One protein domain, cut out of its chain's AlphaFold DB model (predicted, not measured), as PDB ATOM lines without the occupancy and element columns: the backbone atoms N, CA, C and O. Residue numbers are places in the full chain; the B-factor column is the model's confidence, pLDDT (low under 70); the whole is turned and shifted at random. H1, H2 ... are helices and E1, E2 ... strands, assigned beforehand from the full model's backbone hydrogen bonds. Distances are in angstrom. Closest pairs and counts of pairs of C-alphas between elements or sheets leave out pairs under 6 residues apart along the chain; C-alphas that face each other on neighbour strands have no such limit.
ATOM      1  N   GLU A  33      46.736 -18.562 -40.759       76.62
ATOM      2  CA  GLU A  33      47.093 -18.912 -42.132       76.62
ATOM      3  C   GLU A  33      46.389 -17.941 -43.076       76.62
ATOM      4  O   GLU A  33      45.198 -17.705 -42.903       76.62
ATOM      5  N   ALA A  34      47.141 -17.360 -44.009       71.62
ATOM      6  CA  ALA A  34      46.624 -16.518 -45.082       71.62
ATOM      7  C   ALA A  34      47.136 -17.079 -46.406       71.62
ATOM      8  O   ALA A  34      48.350 -17.061 -46.632       71.62
ATOM      9  N   ASP A  35      46.241 -17.646 -47.209       73.62
ATOM     10  CA  ASP A  35      46.527 -18.354 -48.456       73.62
ATOM     11  C   ASP A  35      47.746 -19.294 -48.337       73.62
ATOM     12  O   ASP A  35      48.802 -19.132 -48.952       73.62
ATOM     13  N   GLY A  36      47.672 -20.238 -47.394       75.62
ATOM     14  CA  GLY A  36      48.745 -21.212 -47.164       75.62
ATOM     15  C   GLY A  36      49.991 -20.679 -46.442       75.62
ATOM     16  O   GLY A  36      50.916 -21.452 -46.156       75.62
ATOM     17  N   VAL A  37      50.062 -19.379 -46.129       79.56
ATOM     18  CA  VAL A  37      51.182 -18.765 -45.403       79.56
ATOM     19  C   VAL A  37      50.857 -18.652 -43.916       79.56
ATOM     20  O   VAL A  37      50.005 -17.870 -43.505       79.56
ATOM     21  N   GLU A  38      51.585 -19.402 -43.086       85.62
ATOM     22  CA  GLU A  38      51.463 -19.317 -41.628       85.62
ATOM     23  C   GLU A  38      52.188 -18.086 -41.056       85.62
ATOM     24  O   GLU A  38      53.374 -17.869 -41.322       85.62
ATOM     25  N   PHE A  39      51.499 -17.344 -40.191       85.12
ATOM     26  CA  PHE A  39      52.050 -16.258 -39.390       85.12
ATOM     27  C   PHE A  39      51.849 -16.524 -37.901       85.12
ATOM     28  O   PHE A  39      50.744 -16.810 -37.431       85.12
ATOM     29  N   THR A  40      52.918 -16.364 -37.128       88.38
ATOM     30  CA  THR A  40      52.812 -16.269 -35.671       88.38
ATOM     31  C   THR A  40      52.299 -14.888 -35.251       88.38
ATOM     32  O   THR A  40      52.455 -13.891 -35.958       88.38
ATOM     33  N   ALA A  41      51.741 -14.802 -34.043       86.38
ATOM     34  CA  ALA A  41      51.336 -13.531 -33.442       86.38
ATOM     35  C   ALA A  41      52.475 -12.491 -33.379       86.38
ATOM     36  O   ALA A  41      52.245 -11.308 -33.628       86.38
ATOM     37  N   ASP A  42      53.694 -12.932 -33.055       89.31
ATOM     38  CA  ASP A  42      54.863 -12.051 -32.967       89.31
ATOM     39  C   ASP A  42      55.284 -11.545 -34.360       89.31
ATOM     40  O   ASP A  42      55.597 -10.366 -34.512       89.31
ATOM     41  N   GLU A  43      55.221 -12.395 -35.394       91.06
ATOM     42  CA  GLU A  43      55.508 -11.993 -36.780       91.06
ATOM     43  C   GLU A  43      54.491 -10.974 -37.305       91.06
ATOM     44  O   GLU A  43      54.894  -9.983 -37.914       91.06
ATOM     45  N   LEU A  44      53.195 -11.159 -37.029       91.31
ATOM     46  CA  LEU A  44      52.169 -10.169 -37.382       91.31
ATOM     47  C   LEU A  44      52.407  -8.835 -36.677       91.31
ATOM     48  O   LEU A  44      52.343  -7.779 -37.304       91.31
ATOM     49  N   GLN A  45      52.743  -8.866 -35.387       92.31
ATOM     50  CA  GLN A  45      53.030  -7.648 -34.637       92.31
ATOM     51  C   GLN A  45      54.261  -6.913 -35.191       92.31
ATOM     52  O   GLN A  45      54.251  -5.682 -35.304       92.31
ATOM     53  N   ASP A  46      55.304  -7.651 -35.575       95.31
ATOM     54  CA  ASP A  46      56.489  -7.097 -36.230       95.31
ATOM     55  C   ASP A  46      56.150  -6.490 -37.602       95.31
ATOM     56  O   ASP A  46      56.655  -5.411 -37.933       95.31
ATOM     57  N   LEU A  47      55.263  -7.120 -38.382       95.38
ATOM     58  CA  LEU A  47      54.754  -6.571 -39.644       95.38
ATOM     59  C   LEU A  47      53.980  -5.269 -39.415       95.38
ATOM     60  O   LEU A  47      54.275  -4.267 -40.067       95.38
ATOM     61  N   TYR A  48      53.067  -5.227 -38.445       96.25
ATOM     62  CA  TYR A  48      52.315  -4.009 -38.134       96.25
ATOM     63  C   TYR A  48      53.236  -2.860 -37.718       96.25
ATOM     64  O   TYR A  48      53.063  -1.725 -38.163       96.25
ATOM     65  N   HIS A  49      54.275  -3.144 -36.930       95.44
ATOM     66  CA  HIS A  49      55.291  -2.150 -36.591       95.44
ATOM     67  C   HIS A  49      56.112  -1.699 -37.802       95.44
ATOM     68  O   HIS A  49      56.385  -0.505 -37.938       95.44
ATOM     69  N   LYS A  50      56.503  -2.629 -38.679       96.81
ATOM     70  CA  LYS A  50      57.280  -2.347 -39.894       96.81
ATOM     71  C   LYS A  50      56.527  -1.422 -40.854       96.81
ATOM     72  O   LYS A  50      57.149  -0.515 -41.402       96.81
ATOM     73  N   TYR A  51      55.225  -1.639 -41.028       95.69
ATOM     74  CA  TYR A  51      54.373  -0.901 -41.970       95.69
ATOM     75  C   TYR A  51      53.550   0.221 -41.319       95.69
ATOM     76  O   TYR A  51      52.738   0.862 -41.976       95.69
ATOM     77  N   ASN A  52      53.792   0.522 -40.038       95.75
ATOM     78  CA  ASN A  52      53.089   1.579 -39.302       95.75
ATOM     79  C   ASN A  52      51.551   1.420 -39.352       95.75
ATOM     80  O   ASN A  52      50.804   2.393 -39.518       95.75
ATOM     81  N   VAL A  53      51.104   0.173 -39.203       96.88
ATOM     82  CA  VAL A  53      49.697  -0.202 -39.055       96.88
ATOM     83  C   VAL A  53      49.267   0.068 -37.617       96.88
ATOM     84  O   VAL A  53      49.934  -0.315 -36.651       96.88
ATOM     85  N   THR A  54      48.152   0.769 -37.474       96.19
ATOM     86  CA  THR A  54      47.524   1.118 -36.203       96.19
ATOM     87  C   THR A  54      46.365   0.174 -35.887       96.19
ATOM     88  O   THR A  54      45.878  -0.561 -36.740       96.19
ATOM     89  N   GLU A  55      45.873   0.215 -34.648       95.50
ATOM     90  CA  GLU A  55      44.673  -0.539 -34.262       95.50
ATOM     91  C   GLU A  55      43.443  -0.118 -35.080       95.50
ATOM     92  O   GLU A  55      42.614  -0.958 -35.408       95.50
ATOM     93  N   ASN A  56      43.338   1.167 -35.435       97.81
ATOM     94  CA  ASN A  56      42.231   1.648 -36.254       97.81
ATOM     95  C   ASN A  56      42.340   1.164 -37.702       97.81
ATOM     96  O   ASN A  56      41.304   0.877 -38.282       97.81
ATOM     97  N   ASP A  57      43.550   1.005 -38.256       97.81
ATOM     98  CA  ASP A  57      43.729   0.405 -39.589       97.81
ATOM     99  C   ASP A  57      43.187  -1.043 -39.602       97.81
ATOM    100  O   ASP A  57      42.458  -1.427 -40.508       97.81
ATOM    101  N   ILE A  58      43.455  -1.827 -38.546       96.19
ATOM    102  CA  ILE A  58      42.930  -3.201 -38.411       96.19
ATOM    103  C   ILE A  58      41.410  -3.206 -38.202       96.19
ATOM    104  O   ILE A  58      40.718  -4.064 -38.738       96.19
ATOM    105  N   LYS A  59      40.883  -2.276 -37.399       96.75
ATOM    106  CA  LYS A  59      39.436  -2.145 -37.172       96.75
ATOM    107  C   LYS A  59      38.694  -1.743 -38.436       96.75
ATOM    108  O   LYS A  59      37.601  -2.243 -38.659       96.75
ATOM    109  N   PHE A  60      39.279  -0.855 -39.234       96.56
ATOM    110  CA  PHE A  60      38.725  -0.445 -40.517       96.56
ATOM    111  C   PHE A  60      38.587  -1.649 -41.449       96.56
ATOM    112  O   PHE A  60      37.473  -1.958 -41.844       96.56
ATOM    113  N   ALA A  61      39.673  -2.401 -41.659       93.75
ATOM    114  CA  ALA A  61      39.675  -3.594 -42.513       93.75
ATOM    115  C   ALA A  61      38.702  -4.700 -42.054       93.75
ATOM    116  O   ALA A  61      38.359  -5.586 -42.819       93.75
ATOM    117  N   LYS A  62      38.258  -4.677 -40.792       92.62
ATOM    118  CA  LYS A  62      37.291  -5.637 -40.233       92.62
ATOM    119  C   LYS A  62      35.850  -5.122 -40.182       92.62
ATOM    120  O   LYS A  62      35.013  -5.770 -39.557       92.62
ATOM    121  N   GLY A  63      35.578  -3.926 -40.705       92.12
ATOM    122  CA  GLY A  63      34.263  -3.287 -40.582       92.12
ATOM    123  C   GLY A  63      33.885  -2.912 -39.139       92.12
ATOM    124  O   GLY A  63      32.715  -2.772 -38.803       92.12
ATOM    125  N   GLU A  64      34.861  -2.763 -38.234       94.81
ATOM    126  CA  GLU A  64      34.622  -2.409 -36.825       94.81
ATOM    127  C   GLU A  64      34.565  -0.884 -36.588       94.81
ATOM    128  O   GLU A  64      34.257  -0.436 -35.475       94.81
ATOM    129  N   LEU A  65      34.900  -0.072 -37.597       95.94
ATOM    130  CA  LEU A  65      34.716   1.381 -37.568       95.94
ATOM    131  C   LEU A  65      33.394   1.769 -38.249       95.94
ATOM    132  O   LEU A  65      32.951   1.059 -39.143       95.94
ATOM    133  N   PRO A  66      32.763   2.895 -37.858       95.25
ATOM    134  CA  PRO A  66      31.576   3.383 -38.557       95.25
ATOM    135  C   PRO A  66      31.867   3.724 -40.017       95.25
ATOM    136  O   PRO A  66      33.014   4.006 -40.364       95.25
ATOM    137  N   ALA A 126      40.432   5.901 -48.763       94.69
ATOM    138  CA  ALA A 126      40.951   5.870 -50.137       94.69
ATOM    139  C   ALA A 126      42.311   5.195 -50.274       94.69
ATOM    140  O   ALA A 126      42.819   5.030 -51.377       94.69
ATOM    141  N   ASN A 127      42.955   4.887 -49.155       93.38
ATOM    142  CA  ASN A 127      44.224   4.185 -49.144       93.38
ATOM    143  C   ASN A 127      44.358   3.392 -47.835       93.38
ATOM    144  O   ASN A 127      45.212   3.721 -46.994       93.38
ATOM    145  N   PRO A 128      43.486   2.393 -47.617       93.19
ATOM    146  CA  PRO A 128      43.582   1.547 -46.444       93.19
ATOM    147  C   PRO A 128      44.878   0.749 -46.499       93.19
ATOM    148  O   PRO A 128      45.344   0.348 -47.559       93.19
ATOM    149  N   LYS A 129      45.508   0.553 -45.341       95.06
ATOM    150  CA  LYS A 129      46.837  -0.073 -45.260       95.06
ATOM    151  C   LYS A 129      46.797  -1.583 -45.090       95.06
ATOM    152  O   LYS A 129      47.861  -2.191 -45.013       95.06
ATOM    153  N   VAL A 130      45.622  -2.162 -44.884       94.06
ATOM    154  CA  VAL A 130      45.455  -3.540 -44.422       94.06
ATOM    155  C   VAL A 130      44.398  -4.216 -45.278       94.06
ATOM    156  O   VAL A 130      43.308  -3.666 -45.374       94.06
ATOM    157  N   ASP A 131      44.724  -5.402 -45.781       91.06
ATOM    158  CA  ASP A 131      43.798  -6.324 -46.448       91.06
ATOM    159  C   ASP A 131      43.448  -7.466 -45.504       91.06
ATOM    160  O   ASP A 131      44.250  -7.834 -44.632       91.06
ATOM    161  N   ILE A 132      42.277  -8.066 -45.697       89.50
ATOM    162  CA  ILE A 132      41.887  -9.298 -45.017       89.50
ATOM    163  C   ILE A 132      42.095 -10.477 -45.969       89.50
ATOM    164  O   ILE A 132      41.224 -10.806 -46.755       89.50
ATOM    165  N   VAL A 133      43.226 -11.171 -45.837       87.12
ATOM    166  CA  VAL A 133      43.501 -12.384 -46.624       87.12
ATOM    167  C   VAL A 133      43.162 -13.603 -45.769       87.12
ATOM    168  O   VAL A 133      43.788 -13.818 -44.730       87.12
ATOM    169  N   ASP A 134      42.132 -14.361 -46.152       83.50
ATOM    170  CA  ASP A 134      41.579 -15.502 -45.395       83.50
ATOM    171  C   ASP A 134      41.296 -15.198 -43.912       83.50
ATOM    172  O   ASP A 134      41.558 -15.989 -42.999       83.50
ATOM    173  N   GLY A 135      40.769 -14.005 -43.636       84.50
ATOM    174  CA  GLY A 135      40.473 -13.554 -42.273       84.50
ATOM    175  C   GLY A 135      41.690 -13.032 -41.498       84.50
ATOM    176  O   GLY A 135      41.554 -12.649 -40.327       84.50
ATOM    177  N   VAL A 136      42.874 -12.982 -42.117       89.19
ATOM    178  CA  VAL A 136      44.098 -12.446 -41.515       89.19
ATOM    179  C   VAL A 136      44.337 -11.009 -41.993       89.19
ATOM    180  O   VAL A 136      44.583 -10.794 -43.176       89.19
ATOM    181  N   PRO A 137      44.342 -10.013 -41.084       92.56
ATOM    182  CA  PRO A 137      44.670  -8.638 -41.444       92.56
ATOM    183  C   PRO A 137      46.167  -8.500 -41.727       92.56
ATOM    184  O   PRO A 137      46.985  -8.536 -40.798       92.56
ATOM    185  N   LEU A 138      46.530  -8.316 -42.993       93.62
ATOM    186  CA  LEU A 138      47.904  -8.160 -43.463       93.62
ATOM    187  C   LEU A 138      48.126  -6.759 -44.044       93.62
ATOM    188  O   LEU A 138      47.255  -6.244 -44.731       93.62
ATOM    189  N   PRO A 139      49.288  -6.119 -43.813       95.12
ATOM    190  CA  PRO A 139      49.603  -4.864 -44.491       95.12
ATOM    191  C   PRO A 139      49.606  -5.033 -46.022       95.12
ATOM    192  O   PRO A 139      50.264  -5.962 -46.501       95.12
ATOM    193  N   LYS A 140      48.972  -4.120 -46.779       91.75
ATOM    194  CA  LYS A 140      48.894  -4.149 -48.260       91.75
ATOM    195  C   LYS A 140      50.266  -4.359 -48.899       91.75
ATOM    196  O   LYS A 140      50.450  -5.197 -49.778       91.75
ATOM    197  N   GLU A 141      51.293  -3.673 -48.398       92.06
ATOM    198  CA  GLU A 141      52.646  -3.792 -48.948       92.06
ATOM    199  C   GLU A 141      53.317  -5.144 -48.648       92.06
ATOM    200  O   GLU A 141      54.285  -5.525 -49.315       92.06
ATOM    201  N   GLU A 142      52.872  -5.867 -47.618       93.25
ATOM    202  CA  GLU A 142      53.316  -7.239 -47.365       93.25
ATOM    203  C   GLU A 142      52.562  -8.236 -48.248       93.25
ATOM    204  O   GLU A 142      53.211  -9.134 -48.787       93.25
ATOM    205  N   VAL A 143      51.255  -8.045 -48.463       90.75
ATOM    206  CA  VAL A 143      50.457  -8.828 -49.425       90.75
ATOM    207  C   VAL A 143      51.073  -8.715 -50.819       90.75
ATOM    208  O   VAL A 143      51.487  -9.720 -51.395       90.75
ATOM    209  N   GLU A 144      51.323  -7.495 -51.299       89.19
ATOM    210  CA  GLU A 144      52.021  -7.233 -52.563       89.19
ATOM    211  C   GLU A 144      53.384  -7.946 -52.633       89.19
ATOM    212  O   GLU A 144      53.761  -8.528 -53.656       89.19
ATOM    213  N   ARG A 145      54.155  -7.938 -51.537       90.94
ATOM    214  CA  ARG A 145      55.454  -8.626 -51.477       90.94
ATOM    215  C   ARG A 145      55.300 -10.146 -51.584       90.94
ATOM    216  O   ARG A 145      56.185 -10.800 -52.147       90.94
ATOM    217  N   LEU A 146      54.248 -10.712 -50.998       90.12
ATOM    218  CA  LEU A 146      53.958 -12.144 -51.006       90.12
ATOM    219  C   LEU A 146      53.470 -12.597 -52.381       90.12
ATOM    220  O   LEU A 146      54.060 -13.543 -52.916       90.12
ATOM    221  N   VAL A 147      52.553 -11.846 -52.993       86.19
ATOM    222  CA  VAL A 147      52.079 -12.036 -54.372       86.19
ATOM    223  C   VAL A 147      53.247 -11.990 -55.357       86.19
ATOM    224  O   VAL A 147      53.492 -12.945 -56.092       86.19
ATOM    225  N   LYS A 148      54.099 -10.955 -55.298       85.25
ATOM    226  CA  LYS A 148      55.307 -10.863 -56.152       85.25
ATOM    227  C   LYS A 148      56.273 -12.031 -55.978       85.25
ATOM    228  O   LYS A 148      57.070 -12.313 -56.873       85.25
TER     229      LYS A 148
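Overview. This is residues 33 to 66 and 126 to 148 of the 358 residues of an uncharacterized protein of Thermoplasmata archaeon (UniProt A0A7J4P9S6). A small hairpin of two short strands, E2 and E3, makes the middle, and three helices that touch no other helix are set round it: H1 near E3, H2 near both strands, H3 near E2. A short strand, E1, lies away from this hairpin, before H1. The printed part has 57 residues, in the order E1, H1, H2, E2, E3, H3; the sheet E2 - E3 is antiparallel, and the class is mixed, helices and strands. It is compact, with a radius of gyration of the C-alphas of 10.8 A, yet elongated, spanning 31 by 18 by 18 A.

Along the chain. E1 is residues 37 to 39, 6.6 A long, from C-alpha 37 at (51.182, -18.765, -45.403). H1 is residues 41 to 50, 14.2 A, and H2 residues 55 to 61, 10.1 A. E2 is residues 130 to 133, 9.3 A, and E3 residues 136 to 139, 9.8 A. H3 is residues 140 to 148, 12.2 A, ending at C-alpha 148 at (55.307, -10.863, -56.152).

Arrangement. E1 pairs with no named strand, but its residues 37 to 38 pair antiparallel with residues 33 to 34. E1 and H1 meet only through their link. The closest C-alphas of H1 and E3, Tyr 48 and Pro 139, are 7.0 A apart. H1 and H2 are apart. The closest C-alphas of H2 and E2, Ala 61 and Val 130, are 6.1 A apart. In the hairpin E2 and E3, N 131 and O 138 are 2.9 A apart and N 138 and O 131 2.8 A, within hydrogen-bond range. The closest C-alphas of E2 and H3, Val 130 and Lys 140, are 5.2 A apart. H1 and H3 are close but not clearly touching, about perpendicular at 74 degrees, with C-alphas Leu 47 and Glu 142 closest at 7.9 A. In H1, H2 and H3 every O i to N i+4 pair is within hydrogen-bond range.

Size, cuts and confidence. The two C-alphas farthest apart, Pro 66 and Lys 148, are 32.8 A apart. Residues 67 to 125 are not printed, and C-alphas 66 and 126 are 15.1 A apart across this cut. The links printed whole are tight. No printed residue has a pLDDT under 70.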